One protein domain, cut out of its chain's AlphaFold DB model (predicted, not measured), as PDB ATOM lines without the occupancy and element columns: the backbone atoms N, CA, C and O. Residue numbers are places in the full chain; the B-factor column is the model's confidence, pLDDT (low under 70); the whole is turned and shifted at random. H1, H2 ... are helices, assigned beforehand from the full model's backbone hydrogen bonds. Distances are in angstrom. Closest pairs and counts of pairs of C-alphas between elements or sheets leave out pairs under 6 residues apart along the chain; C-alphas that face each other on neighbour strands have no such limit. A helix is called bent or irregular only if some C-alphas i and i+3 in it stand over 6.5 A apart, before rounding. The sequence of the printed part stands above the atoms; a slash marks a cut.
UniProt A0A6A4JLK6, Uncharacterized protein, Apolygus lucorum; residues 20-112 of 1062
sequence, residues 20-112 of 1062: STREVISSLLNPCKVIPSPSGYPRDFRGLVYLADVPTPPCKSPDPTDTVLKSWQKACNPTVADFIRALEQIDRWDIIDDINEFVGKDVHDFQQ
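This is residues 20 to 112 of the 1062 residues of an uncharacterized protein of Apolygus lucorum (UniProt A0A6A4JLK6). Five helices touch one another in a closed ring, H1 to H3 to H2 to H4 to H5 and back to H1; H1 and H4 run beside the near part of H5, while H2 and H3, side by side, cross them steeply. The far half of H5 runs out beyond this body as an arm, and a long loop, residues 30 to 44, lies toward the opposite end. The printed part has 93 residues with five named helices, H1 to H5 in order along the chain, and no named strand; the class is all helix. The whole is compact, with a radius of gyration of the C-alphas of 12.8 A, yet elongated in outline, spanning 40 by 25 by 24 A.

Find C-alpha 20 at (258.898, 264.162, 245.853); from there H1, residues 20 to 29, runs 14.5 A to C-alpha 29. Go on to residues 45 to 52 for H2, 10.4 A long, and to residues 64 to 72 for H3, 12.3 A long. H4, residues 80 to 89, begins at C-alpha 80 at (245.035, 260.208, 240.377) and is 14.5 A long. H5, residues 93 to 112, is the longest, 28.0 A, and ends at C-alpha 112 at (254.744, 246.876, 242.089). It has a kink of 47 degrees near residue 100 and is irregular: C-alphas 98 and 101 are 7.3 A apart.

Start at H1, which touches H3 at a steep tilt of 61 degrees, opposite ways; their closest C-alphas, of Ser 26 and Thr 65, are 5.0 A apart. H3 touches H2 at a shallow tilt of 11 degrees, the same way, closest at the C-alphas of Thr 65 and Phe 45, 5.4 A. H2 touches H4 at a steep tilt of 63 degrees, opposite ways, closest at the C-alphas of Leu 51 and Ala 86, 6.4 A. H4 and H5 form a helical hairpin at a shallow tilt of 5 degrees; H5 touches H4 with residues 93 to 96 alone, closest at the C-alphas of Ile 84 and Ile 96, 6.8 A. With residues 95 to 103 alone H5 touches H1, a shallow tilt of 18 degrees, opposite ways, closest at the C-alphas of Thr 21 and Phe 102, 6.2 A. The packing is part aligned, part crossed: of these five pairs, 3 are at a shallow tilt. H1 and H4 are apart, and so are H3 and H5. Every O i to N i+4 pair is within hydrogen-bond range in H1, H2, H3 and H4, and 14 of 16 are in H5.

Look at Val 34 and Gln 112 for the two C-alphas farthest apart, 40.7 A. The printed part has no cut. The links H1 to H2 and H2 to H3 are long. Mean pLDDT of the printed part is 80.7; residue 34, residues 59 to 61, residue 76 and residue 112 are under 70.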
ATOM      1  N   SER A  20     258.150 263.482 246.920       74.81
ATOM      2  CA  SER A  20     258.898 264.162 245.853       74.81
ATOM      3  C   SER A  20     257.981 264.710 244.758       74.81
ATOM      4  O   SER A  20     258.115 265.858 244.355       74.81
ATOM      5  N   THR A  21     257.004 263.917 244.319       82.50
ATOM      6  CA  THR A  21     256.035 264.316 243.288       82.50
ATOM      7  C   THR A  21     255.113 265.418 243.807       82.50
ATOM      8  O   THR A  21     254.835 266.382 243.099       82.50
ATOM      9  N   ARG A  22     254.697 265.336 245.079       83.75
ATOM     10  CA  ARG A  22     253.919 266.398 245.734       83.75
ATOM     11  C   ARG A  22     254.692 267.706 245.867       83.75
ATOM     12  O   ARG A  22     254.106 268.749 245.628       83.75
ATOM     13  N   GLU A  23     255.984 267.664 246.186       81.19
ATOM     14  CA  GLU A  23     256.836 268.861 246.265       81.19
ATOM     15  C   GLU A  23     256.957 269.568 244.906       81.19
ATOM     16  O   GLU A  23     256.853 270.796 244.839       81.19
ATOM     17  N   VAL A  24     257.098 268.806 243.814       80.50
ATOM     18  CA  VAL A  24     257.111 269.354 242.447       80.50
ATOM     19  C   VAL A  24     255.763 270.001 242.121       80.50
ATOM     20  O   VAL A  24     255.725 271.178 241.764       80.50
ATOM     21  N   ILE A  25     254.651 269.292 242.348       84.81
ATOM     22  CA  ILE A  25     253.289 269.821 242.153       84.81
ATOM     23  C   ILE A  25     253.076 271.108 242.969       84.81
ATOM     24  O   ILE A  25     252.568 272.105 242.450       84.81
ATOM     25  N   SER A  26     253.510 271.117 244.229       86.69
ATOM     26  CA  SER A  26     253.444 272.285 245.100       86.69
ATOM     27  C   SER A  26     254.220 273.471 244.546       86.69
ATOM     28  O   SER A  26     253.705 274.588 244.521       86.69
ATOM     29  N   SER A  27     255.438 273.255 244.049       83.00
ATOM     30  CA  SER A  27     256.257 274.331 243.481       83.00
ATOM     31  C   SER A  27     255.601 275.002 242.261       83.00
ATOM     32  O   SER A  27     255.734 276.214 242.084       83.00
ATOM     33  N   LEU A  28     254.821 274.242 241.482       82.75
ATOM     34  CA  LEU A  28     254.158 274.698 240.256       82.75
ATOM     35  C   LEU A  28     252.797 275.383 240.497       82.75
ATOM     36  O   LEU A  28     252.363 276.206 239.678       82.75
ATOM     37  N   LEU A  29     252.118 275.065 241.605       85.06
ATOM     38  CA  LEU A  29     250.771 275.567 241.935       85.06
ATOM     39  C   LEU A  29     250.722 276.592 243.070       85.06
ATOM     40  O   LEU A  29     249.719 277.298 243.206       85.06
ATOM     41  N   ASN A  30     251.778 276.699 243.877       86.25
ATOM     42  CA  ASN A  30     251.878 277.698 244.942       86.25
ATOM     43  C   ASN A  30     251.982 279.154 244.441       86.25
ATOM     44  O   ASN A  30     251.431 280.039 245.107       86.25
ATOM     45  N   PRO A  31     252.641 279.462 243.304       79.31
ATOM     46  CA  PRO A  31     252.643 280.817 242.763       79.31
ATOM     47  C   PRO A  31     251.229 281.259 242.358       79.31
ATOM     48  O   PRO A  31     250.602 280.660 241.486       79.31
ATOM     49  N   CYS A  32     250.728 282.342 242.962       72.88
ATOM     50  CA  CYS A  32     249.396 282.867 242.657       72.88
ATOM     51  C   CYS A  32     249.306 283.357 241.204       72.88
ATOM     52  O   CYS A  32     250.142 284.143 240.749       72.88
ATOM     53  N   LYS A  33     248.248 282.952 240.495       73.75
ATOM     54  CA  LYS A  33     247.954 283.421 239.133       73.75
ATOM     55  C   LYS A  33     246.685 284.270 239.138       73.75
ATOM     56  O   LYS A  33     245.697 283.934 239.782       73.75
ATOM     57  N   VAL A  34     246.737 285.407 238.445       63.59
ATOM     58  CA  VAL A  34     245.659 286.416 238.444       63.59
ATOM     59  C   VAL A  34     244.620 286.144 237.348       63.59
ATOM     60  O   VAL A  34     243.479 286.579 237.457       63.59
ATOM     61  N   ILE A  35     244.995 285.399 236.305       71.69
ATOM     62  CA  ILE A  35     244.139 285.120 235.149       71.69
ATOM     63  C   ILE A  35     243.343 283.832 235.417       71.69
ATOM     64  O   ILE A  35     243.977 282.802 235.654       71.69
ATOM     65  N   PRO A  36     241.996 283.851 235.385       75.69
ATOM     66  CA  PRO A  36     241.185 282.647 235.552       75.69
ATOM     67  C   PRO A  36     241.248 281.729 234.318       75.69
ATOM     68  O   PRO A  36     241.641 282.134 233.218       75.69
ATOM     69  N   SER A  37     240.899 280.459 234.492       82.12
ATOM     70  CA  SER A  37     240.678 279.518 233.393       82.12
ATOM     71  C   SER A  37     239.434 279.916 232.578       82.12
ATOM     72  O   SER A  37     238.591 280.673 233.071       82.12
ATOM     73  N   PRO A  38     239.261 279.404 231.345       75.69
ATOM     74  CA  PRO A  38     238.044 279.624 230.551       75.69
ATOM     75  C   PRO A  38     236.755 279.156 231.257       75.69
ATOM     76  O   PRO A  38     235.673 279.659 230.975       75.69
ATOM     77  N   SER A  39     236.882 278.221 232.201       75.94
ATOM     78  CA  SER A  39     235.832 277.703 233.088       75.94
ATOM     79  C   SER A  39     235.592 278.559 234.345       75.94
ATOM     80  O   SER A  39     234.710 278.238 235.137       75.94
ATOM     81  N   GLY A  40     236.334 279.658 234.531       81.31
ATOM     82  CA  GLY A  40     236.149 280.615 235.628       81.31
ATOM     83  C   GLY A  40     236.909 280.294 236.920       81.31
ATOM     84  O   GLY A  40     236.734 281.007 237.910       81.31
ATOM     85  N   TYR A  41     237.773 279.273 236.932       85.31
ATOM     86  CA  TYR A  41     238.527 278.859 238.119       85.31
ATOM     87  C   TYR A  41     239.912 279.524 238.208       85.31
ATOM     88  O   TYR A  41     240.547 279.781 237.185       85.31
ATOM     89  N   PRO A  42     240.434 279.803 239.418       83.81
ATOM     90  CA  PRO A  42     241.816 280.249 239.590       83.81
ATOM     91  C   PRO A  42     242.809 279.174 239.126       83.81
ATOM     92  O   PRO A  42     242.679 278.012 239.497       83.81
ATOM     93  N   ARG A  43     243.844 279.560 238.370       85.56
ATOM     94  CA  ARG A  43     244.857 278.636 237.811       85.56
ATOM     95  C   ARG A  43     245.976 278.246 238.794       85.56
ATOM     96  O   ARG A  43     247.121 278.013 238.398       85.56
ATOM     97  N   ASP A  44     245.658 278.249 240.082       87.25
ATOM     98  CA  ASP A  44     246.556 277.937 241.196       87.25
ATOM     99  C   ASP A  44     245.883 276.967 242.180       87.25
ATOM    100  O   ASP A  44     244.787 276.462 241.924       87.25
ATOM    101  N   PHE A  45     246.525 276.701 243.321       88.06
ATOM    102  CA  PHE A  45     246.002 275.774 244.331       88.06
ATOM    103  C   PHE A  45     244.563 276.085 244.789       88.06
ATOM    104  O   PHE A  45     243.865 275.183 245.248       88.06
ATOM    105  N   ARG A  46     244.080 277.331 244.663       85.94
ATOM    106  CA  ARG A  46     242.708 277.713 245.045       85.94
ATOM    107  C   ARG A  46     241.668 277.148 244.081       85.94
ATOM    108  O   ARG A  46     240.558 276.849 244.513       85.94
ATOM    109  N   GLY A  47     242.025 276.964 242.809       85.75
ATOM    110  CA  GLY A  47     241.192 276.241 241.848       85.75
ATOM    111  C   GLY A  47     241.034 274.774 242.236       85.75
ATOM    112  O   GLY A  47     239.922 274.258 242.227       85.75
ATOM    113  N   LEU A  48     242.114 274.135 242.701       87.50
ATOM    114  CA  LEU A  48     242.046 272.766 243.222       87.50
ATOM    115  C   LEU A  48     241.193 272.662 244.483       87.50
ATOM    116  O   LEU A  48     240.438 271.711 244.614       87.50
ATOM    117  N   VAL A  49     241.266 273.639 245.388       88.44
ATOM    118  CA  VAL A  49     240.397 273.679 246.575       88.44
ATOM    119  C   VAL A  49     238.919 273.684 246.185       88.44
ATOM    120  O   VAL A  49     238.129 272.964 246.789       88.44
ATOM    121  N   TYR A  50     238.560 274.472 245.167       84.44
ATOM    122  CA  TYR A  50     237.186 274.569 244.683       84.44
ATOM    123  C   TYR A  50     236.710 273.267 244.024       84.44
ATOM    124  O   TYR A  50     235.595 272.825 244.272       84.44
ATOM    125  N   LEU A  51     237.560 272.640 243.204       86.19
ATOM    126  CA  LEU A  51     237.216 271.419 242.468       86.19
ATOM    127  C   LEU A  51     237.237 270.153 243.332       86.19
ATOM    128  O   LEU A  51     236.490 269.218 243.066       86.19
ATOM    129  N   ALA A  52     238.082 270.124 244.361       83.38
ATOM    130  CA  ALA A  52     238.215 268.998 245.280       83.38
ATOM    131  C   ALA A  52     237.219 269.029 246.451       83.38
ATOM    132  O   ALA A  52     237.163 268.059 247.205       83.38
ATOM    133  N   ASP A  53     236.488 270.135 246.634       83.88
ATOM    134  CA  ASP A  53     235.595 270.390 247.778       83.88
ATOM    135  C   ASP A  53     236.275 270.135 249.142       83.88
ATOM    136  O   ASP A  53     235.747 269.484 250.044       83.88
ATOM    137  N   VAL A  54     237.514 270.622 249.285       84.31
ATOM    138  CA  VAL A  54     238.325 270.462 250.506       84.31
ATOM    139  C   VAL A  54     238.437 271.773 251.286       84.31
ATOM    140  O   VAL A  54     238.335 272.852 250.705       84.31
ATOM    141  N   PRO A  55     238.689 271.733 252.609       81.94
ATOM    142  CA  PRO A  55     238.852 272.948 253.401       81.94
ATOM    143  C   PRO A  55     239.982 273.837 252.868       81.94
ATOM    144  O   PRO A  55     241.079 273.359 252.569       81.94
ATOM    145  N   THR A  56     239.736 275.146 252.803       80.25
ATOM    146  CA  THR A  56     240.754 276.125 252.405       80.25
ATOM    147  C   THR A  56     241.929 276.113 253.394       80.25
ATOM    148  O   THR A  56     241.721 276.175 254.611       80.25
ATOM    149  N   PRO A  57     243.185 276.048 252.914       81.00
ATOM    150  CA  PRO A  57     244.343 276.085 253.794       81.00
ATOM    151  C   PRO A  57     244.470 277.466 254.470       81.00
ATOM    152  O   PRO A  57     244.128 278.489 253.870       81.00
ATOM    153  N   PRO A  58     244.982 277.539 255.712       71.31
ATOM    154  CA  PRO A  58     245.166 278.809 256.412       71.31
ATOM    155  C   PRO A  58     246.171 279.712 255.676       71.31
ATOM    156  O   PRO A  58     247.207 279.236 255.215       71.31
ATOM    157  N   CYS A  59     245.928 281.033 255.646       53.75
ATOM    158  CA  CYS A  59     246.720 282.033 254.897       53.75
ATOM    159  C   CYS A  59     248.232 282.103 255.216       53.75
ATOM    160  O   CYS A  59     248.942 282.893 254.603       53.75
ATOM    161  N   LYS A  60     248.733 281.337 256.194       57.91
ATOM    162  CA  LYS A  60     250.152 281.274 256.590       57.91
ATOM    163  C   LYS A  60     250.768 279.875 256.437       57.91
ATOM    164  O   LYS A  60     251.812 279.619 257.032       57.91
ATOM    165  N   SER A  61     250.128 278.958 255.705       69.81
ATOM    166  CA  SER A  61     250.730 277.647 255.437       69.81
ATOM    167  C   SER A  61     252.008 277.815 254.597       69.81
ATOM    168  O   SER A  61     251.954 278.526 253.593       69.81
ATOM    169  N   PRO A  62     253.144 277.197 254.981       71.44
ATOM    170  CA  PRO A  62     254.381 277.255 254.201       71.44
ATOM    171  C   PRO A  62     254.239 276.585 252.825       71.44
ATOM    172  O   PRO A  62     254.927 276.988 251.895       71.44
ATOM    173  N   ASP A  63     253.328 275.610 252.694       84.94
ATOM    174  CA  ASP A  63     252.965 274.972 251.427       84.94
ATOM    175  C   ASP A  63     251.440 274.727 251.366       84.94
ATOM    176  O   ASP A  63     250.924 273.751 251.935       84.94
ATOM    177  N   PRO A  64     250.671 275.639 250.743       84.75
ATOM    178  CA  PRO A  64     249.226 275.497 250.654       84.75
ATOM    179  C   PRO A  64     248.807 274.337 249.740       84.75
ATOM    180  O   PRO A  64     247.823 273.673 250.063       84.75
ATOM    181  N   THR A  65     249.548 274.027 248.672       87.38
ATOM    182  CA  THR A  65     249.191 272.951 247.729       87.38
ATOM    183  C   THR A  65     249.318 271.563 248.359       87.38
ATOM    184  O   THR A  65     248.380 270.770 248.273       87.38
ATOM    185  N   ASP A  66     250.406 271.270 249.079       86.19
ATOM    186  CA  ASP A  66     250.559 269.975 249.771       86.19
ATOM    187  C   ASP A  66     249.490 269.782 250.865       86.19
ATOM    188  O   ASP A  66     248.972 268.682 251.074       86.19
ATOM    189  N   THR A  67     249.078 270.873 251.519       85.31
ATOM    190  CA  THR A  67     247.986 270.858 252.507       85.31
ATOM    191  C   THR A  67     246.646 270.476 251.862       85.31
ATOM    192  O   THR A  67     245.874 269.700 252.435       85.31
ATOM    193  N   VAL A  68     246.383 270.992 250.658       88.31
ATOM    194  CA  VAL A  68     245.189 270.686 249.857       88.31
ATOM    195  C   VAL A  68     245.216 269.233 249.396       88.31
ATOM    196  O   VAL A  68     244.251 268.515 249.640       88.31
ATOM    197  N   LEU A  69     246.338 268.750 248.854       87.44
ATOM    198  CA  LEU A  69     246.488 267.358 248.412       87.44
ATOM    199  C   LEU A  69     246.318 266.357 249.562       87.44
ATOM    200  O   LEU A  69     245.626 265.353 249.412       87.44
ATOM    201  N   LYS A  70     246.879 266.637 250.743       85.19
ATOM    202  CA  LYS A  70     246.694 265.800 251.945       85.19
ATOM    203  C   LYS A  70     245.258 265.797 252.461       85.19
ATOM    204  O   LYS A  70     244.822 264.802 253.038       85.19
ATOM    205  N   SER A  71     244.542 266.907 252.303       84.12
ATOM    206  CA  SER A  71     243.127 267.004 252.682       84.12
ATOM    207  C   SER A  71     242.247 266.271 251.676       84.12
ATOM    208  O   SER A  71     241.347 265.538 252.074       84.12
ATOM    209  N   TRP A  72     242.582 266.369 250.390       87.69
ATOM    210  CA  TRP A  72     241.908 265.660 249.310       87.69
ATOM    211  C   TRP A  72     242.082 264.153 249.437       87.69
ATOM    212  O   TRP A  72     241.096 263.433 249.382       87.69
ATOM    213  N   GLN A  73     243.288 263.675 249.763       85.12
ATOM    214  CA  GLN A  73     243.564 262.262 250.061       85.12
ATOM    215  C   GLN A  73     242.684 261.674 251.179       85.12
ATOM    216  O   GLN A  73     242.516 260.459 251.237       85.12
ATOM    217  N   LYS A  74     242.142 262.508 252.078       79.12
ATOM    218  CA  LYS A  74     241.246 262.081 253.165       79.12
ATOM    219  C   LYS A  74     239.764 262.091 252.774       79.12
ATOM    220  O   LYS A  74     238.948 261.611 253.558       79.12
ATOM    221  N   ALA A  75     239.411 262.643 251.612       76.81
ATOM    222  CA  ALA A  75     238.061 262.573 251.060       76.81
ATOM    223  C   ALA A  75     237.746 261.146 250.560       76.81
ATOM    224  O   ALA A  75     238.635 260.301 250.459       76.81
ATOM    225  N   CYS A  76     236.476 260.842 250.270       63.91
ATOM    226  CA  CYS A  76     236.079 259.502 249.818       63.91
ATOM    227  C   CYS A  76     236.681 259.165 248.439       63.91
ATOM    228  O   CYS A  76     236.228 259.691 247.430       63.91
ATOM    229  N   ASN A  77     237.661 258.254 248.421       71.69
ATOM    230  CA  ASN A  77     238.266 257.611 247.244       71.69
ATOM    231  C   ASN A  77     238.675 258.537 246.073       71.69
ATOM    232  O   ASN A  77     238.269 258.282 244.939       71.69
ATOM    233  N   PRO A  78     239.514 259.566 246.292       83.38
ATOM    234  CA  PRO A  78     240.077 260.349 245.195       83.38
ATOM    235  C   PRO A  78     241.070 259.511 244.379       83.38
ATOM    236  O   PRO A  78     241.979 258.882 244.939       83.38
ATOM    237  N   THR A  79     240.942 259.532 243.055       87.50
ATOM    238  CA  THR A  79     241.905 258.887 242.151       87.50
ATOM    239  C   THR A  79     242.917 259.890 241.597       87.50
ATOM    240  O   THR A  79     242.693 261.101 241.587       87.50
ATOM    241  N   VAL A  80     244.056 259.390 241.114       86.38
ATOM    242  CA  VAL A  80     245.035 260.208 240.377       86.38
ATOM    243  C   VAL A  80     244.404 260.806 239.110       86.38
ATOM    244  O   VAL A  80     244.705 261.944 238.752       86.38
ATOM    245  N   ALA A  81     243.469 260.094 238.475       84.06
ATOM    246  CA  ALA A  81     242.725 260.601 237.325       84.06
ATOM    247  C   ALA A  81     241.827 261.800 237.677       84.06
ATOM    248  O   ALA A  81     241.757 262.752 236.903       84.06
ATOM    249  N   ASP A  82     241.192 261.806 238.853       86.56
ATOM    250  CA  ASP A  82     240.387 262.951 239.306       86.56
ATOM    251  C   ASP A  82     241.247 264.201 239.528       86.56
ATOM    252  O   ASP A  82     240.829 265.315 239.213       86.56
ATOM    253  N   PHE A  83     242.479 264.013 240.003       89.94
ATOM    254  CA  PHE A  83     243.448 265.096 240.139       89.94
ATOM    255  C   PHE A  83     243.889 265.657 238.778       89.94
ATOM    256  O   PHE A  83     243.889 266.875 238.599       89.94
ATOM    257  N   ILE A  84     244.196 264.796 237.801       87.31
ATOM    258  CA  ILE A  84     244.558 265.229 236.440       87.31
ATOM    259  C   ILE A  84     243.391 265.989 235.790       87.31
ATOM    260  O   ILE A  84     243.593 267.086 235.276       87.31
ATOM    261  N   ARG A  85     242.149 265.498 235.914       87.06
ATOM    262  CA  ARG A  85     240.952 266.212 235.423       87.06
ATOM    263  C   ARG A  85     240.786 267.589 236.063       87.06
ATOM    264  O   ARG A  85     240.354 268.530 235.401       87.06
ATOM    265  N   ALA A  86     241.112 267.732 237.346       88.06
ATOM    266  CA  ALA A  86     241.057 269.033 238.000       88.06
ATOM    267  C   ALA A  86     242.122 269.999 237.457       88.06
ATOM    268  O   ALA A  86     241.825 271.182 237.299       88.06
ATOM    269  N   LEU A  87     243.318 269.505 237.116       88.75
ATOM    270  CA  LEU A  87     244.360 270.300 236.452       88.75
ATOM    271  C   LEU A  87     243.938 270.766 235.049       88.75
ATOM    272  O   LEU A  87     244.191 271.916 234.683       88.75
ATOM    273  N   GLU A  88     243.226 269.922 234.297       87.75
ATOM    274  CA  GLU A  88     242.652 270.290 232.996       87.75
ATOM    275  C   GLU A  88     241.601 271.400 233.154       87.75
ATOM    276  O   GLU A  88     241.596 272.383 232.413       87.75
ATOM    277  N   GLN A  89     240.732 271.291 234.164       86.12
ATOM    278  CA  GLN A  89     239.681 272.280 234.414       86.12
ATOM    279  C   GLN A  89     240.216 273.640 234.867       86.12
ATOM    280  O   GLN A  89     239.581 274.656 234.579       86.12
ATOM    281  N   ILE A  90     241.368 273.690 235.539       89.06
ATOM    282  CA  ILE A  90     242.053 274.952 235.857       89.06
ATOM    283  C   ILE A  90     242.977 275.429 234.722       89.06
ATOM    284  O   ILE A  90     243.696 276.407 234.912       89.06
ATOM    285  N   ASP A  91     242.944 274.792 233.546       86.12
ATOM    286  CA  ASP A  91     243.713 275.163 232.349       86.12
ATOM    287  C   ASP A  91     245.233 275.239 232.608       86.12
ATOM    288  O   ASP A  91     245.901 276.214 232.245       86.12
ATOM    289  N   ARG A  92     245.762 274.217 233.304       84.00
ATOM    290  CA  ARG A  92     247.193 274.024 233.607       84.00
ATOM    291  C   ARG A  92     247.750 272.760 232.944       84.00
ATOM    292  O   ARG A  92     248.233 271.848 233.612       84.00
ATOM    293  N   TRP A  93     247.665 272.721 231.616       79.25
ATOM    294  CA  TRP A  93     248.220 271.646 230.780       79.25
ATOM    295  C   TRP A  93     249.741 271.513 230.925       79.25
ATOM    296  O   TRP A  93     250.254 270.403 230.947       79.25
ATOM    297  N   ASP A  94     250.424 272.638 231.153       73.88
ATOM    298  CA  ASP A  94     251.856 272.716 231.456       73.88
ATOM    299  C   ASP A  94     252.252 271.831 232.648       73.88
ATOM    300  O   ASP A  94     253.223 271.088 232.581       73.88
ATOM    301  N   ILE A  95     251.457 271.846 233.722       81.94
ATOM    302  CA  ILE A  95     251.725 271.006 234.896       81.94
ATOM    303  C   ILE A  95     251.500 269.536 234.570       81.94
ATOM    304  O   ILE A  95     252.256 268.699 235.048       81.94
ATOM    305  N   ILE A  96     250.448 269.218 233.814       80.62
ATOM    306  CA  ILE A  96     250.109 267.833 233.473       80.62
ATOM    307  C   ILE A  96     251.268 267.197 232.709       80.62
ATOM    308  O   ILE A  96     251.674 266.093 233.065       80.62
ATOM    309  N   ASP A  97     251.827 267.914 231.734       75.06
ATOM    310  CA  ASP A  97     252.975 267.459 230.952       75.06
ATOM    311  C   ASP A  97     254.219 267.261 231.836       75.06
ATOM    312  O   ASP A  97     254.847 266.202 231.778       75.06
ATOM    313  N   ASP A  98     254.508 268.211 232.735       74.62
ATOM    314  CA  ASP A  98     255.666 268.157 233.642       74.62
ATOM    315  C   ASP A  98     255.585 267.021 234.677       74.62
ATOM    316  O   ASP A  98     256.609 266.464 235.081       74.62
ATOM    317  N   ILE A  99     254.382 266.667 235.146       82.81
ATOM    318  CA  ILE A  99     254.205 265.644 236.190       82.81
ATOM    319  C   ILE A  99     253.926 264.248 235.632       82.81
ATOM    320  O   ILE A  99     253.972 263.289 236.403       82.81
ATOM    321  N   ASN A 100     253.633 264.104 234.335       80.06
ATOM    322  CA  ASN A 100     253.144 262.852 233.750       80.06
ATOM    323  C   ASN A 100     254.114 261.679 233.979       80.06
ATOM    324  O   ASN A 100     253.706 260.589 234.378       80.06
ATOM    325  N   GLU A 101     255.418 261.919 233.817       76.69
ATOM    326  CA  GLU A 101     256.456 260.909 234.050       76.69
ATOM    327  C   GLU A 101     256.584 260.544 235.541       76.69
ATOM    328  O   GLU A 101     256.642 259.364 235.899       76.69
ATOM    329  N   PHE A 102     256.555 261.542 236.432       79.00
ATOM    330  CA  PHE A 102     256.638 261.335 237.883       79.00
ATOM    331  C   PHE A 102     255.423 260.578 238.422       79.00
ATOM    332  O   PHE A 102     255.563 259.636 239.204       79.00
ATOM    333  N   VAL A 103     254.226 260.957 237.971       81.44
ATOM    334  CA  VAL A 103     252.968 260.293 238.314       81.44
ATOM    335  C   VAL A 103     252.941 258.880 237.733       81.44
ATOM    336  O   VAL A 103     252.590 257.945 238.449       81.44
ATOM    337  N   GLY A 104     253.382 258.687 236.486       79.19
ATOM    338  CA  GLY A 104     253.500 257.367 235.863       79.19
ATOM    339  C   GLY A 104     254.422 256.428 236.643       79.19
ATOM    340  O   GLY A 104     254.061 255.279 236.911       79.19
ATOM    341  N   LYS A 105     255.573 256.933 237.101       79.12
ATOM    342  CA  LYS A 105     256.517 256.193 237.949       79.12
ATOM    343  C   LYS A 105     255.942 255.878 239.332       79.12
ATOM    344  O   LYS A 105     256.153 254.786 239.849       79.12
ATOM    345  N   ASP A 106     255.200 256.806 239.934       81.56
ATOM    346  CA  ASP A 106     254.533 256.603 241.226       81.56
ATOM    347  C   ASP A 106     253.417 255.556 241.147       81.56
ATOM    348  O   ASP A 106     253.319 254.696 242.022       81.56
ATOM    349  N   VAL A 107     252.616 255.586 240.080       80.56
ATOM    350  CA  VAL A 107     251.566 254.596 239.807       80.56
ATOM    351  C   VAL A 107     252.183 253.215 239.579       80.56
ATOM    352  O   VAL A 107     251.739 252.239 240.185       80.56
ATOM    353  N   HIS A 108     253.238 253.129 238.766       76.81
ATOM    354  CA  HIS A 108     253.947 251.879 238.502       76.81
ATOM    355  C   HIS A 108     254.578 251.293 239.776       76.81
ATOM    356  O   HIS A 108     254.377 250.120 240.087       76.81
ATOM    357  N   ASP A 109     255.260 252.112 240.580       71.69
ATOM    358  CA  ASP A 109     255.876 251.666 241.835       71.69
ATOM    359  C   ASP A 109     254.829 251.287 242.896       71.69
ATOM    360  O   ASP A 109     255.049 250.369 243.689       71.69
ATOM    361  N   PHE A 110     253.677 251.964 242.927       73.75
ATOM    362  CA  PHE A 110     252.558 251.604 243.802       73.75
ATOM    363  C   PHE A 110     251.963 250.241 243.419       73.75
ATOM    364  O   PHE A 110     251.701 249.417 244.297       73.75
ATOM    365  N   GLN A 111     251.825 249.968 242.118       70.06
ATOM    366  CA  GLN A 111     251.375 248.673 241.604       70.06
ATOM    367  C   GLN A 111     252.385 247.560 241.908       70.06
ATOM    368  O   GLN A 111     251.986 246.503 242.393       70.06
ATOM    369  N   GLN A 112     253.684 247.827 241.744       60.59
ATOM    370  CA  GLN A 112     254.744 246.876 242.089       60.59
ATOM    371  C   GLN A 112     254.825 246.583 243.595       60.59
ATOM    372  O   GLN A 112     255.040 245.437 243.990       60.59
TER     373      GLN A 112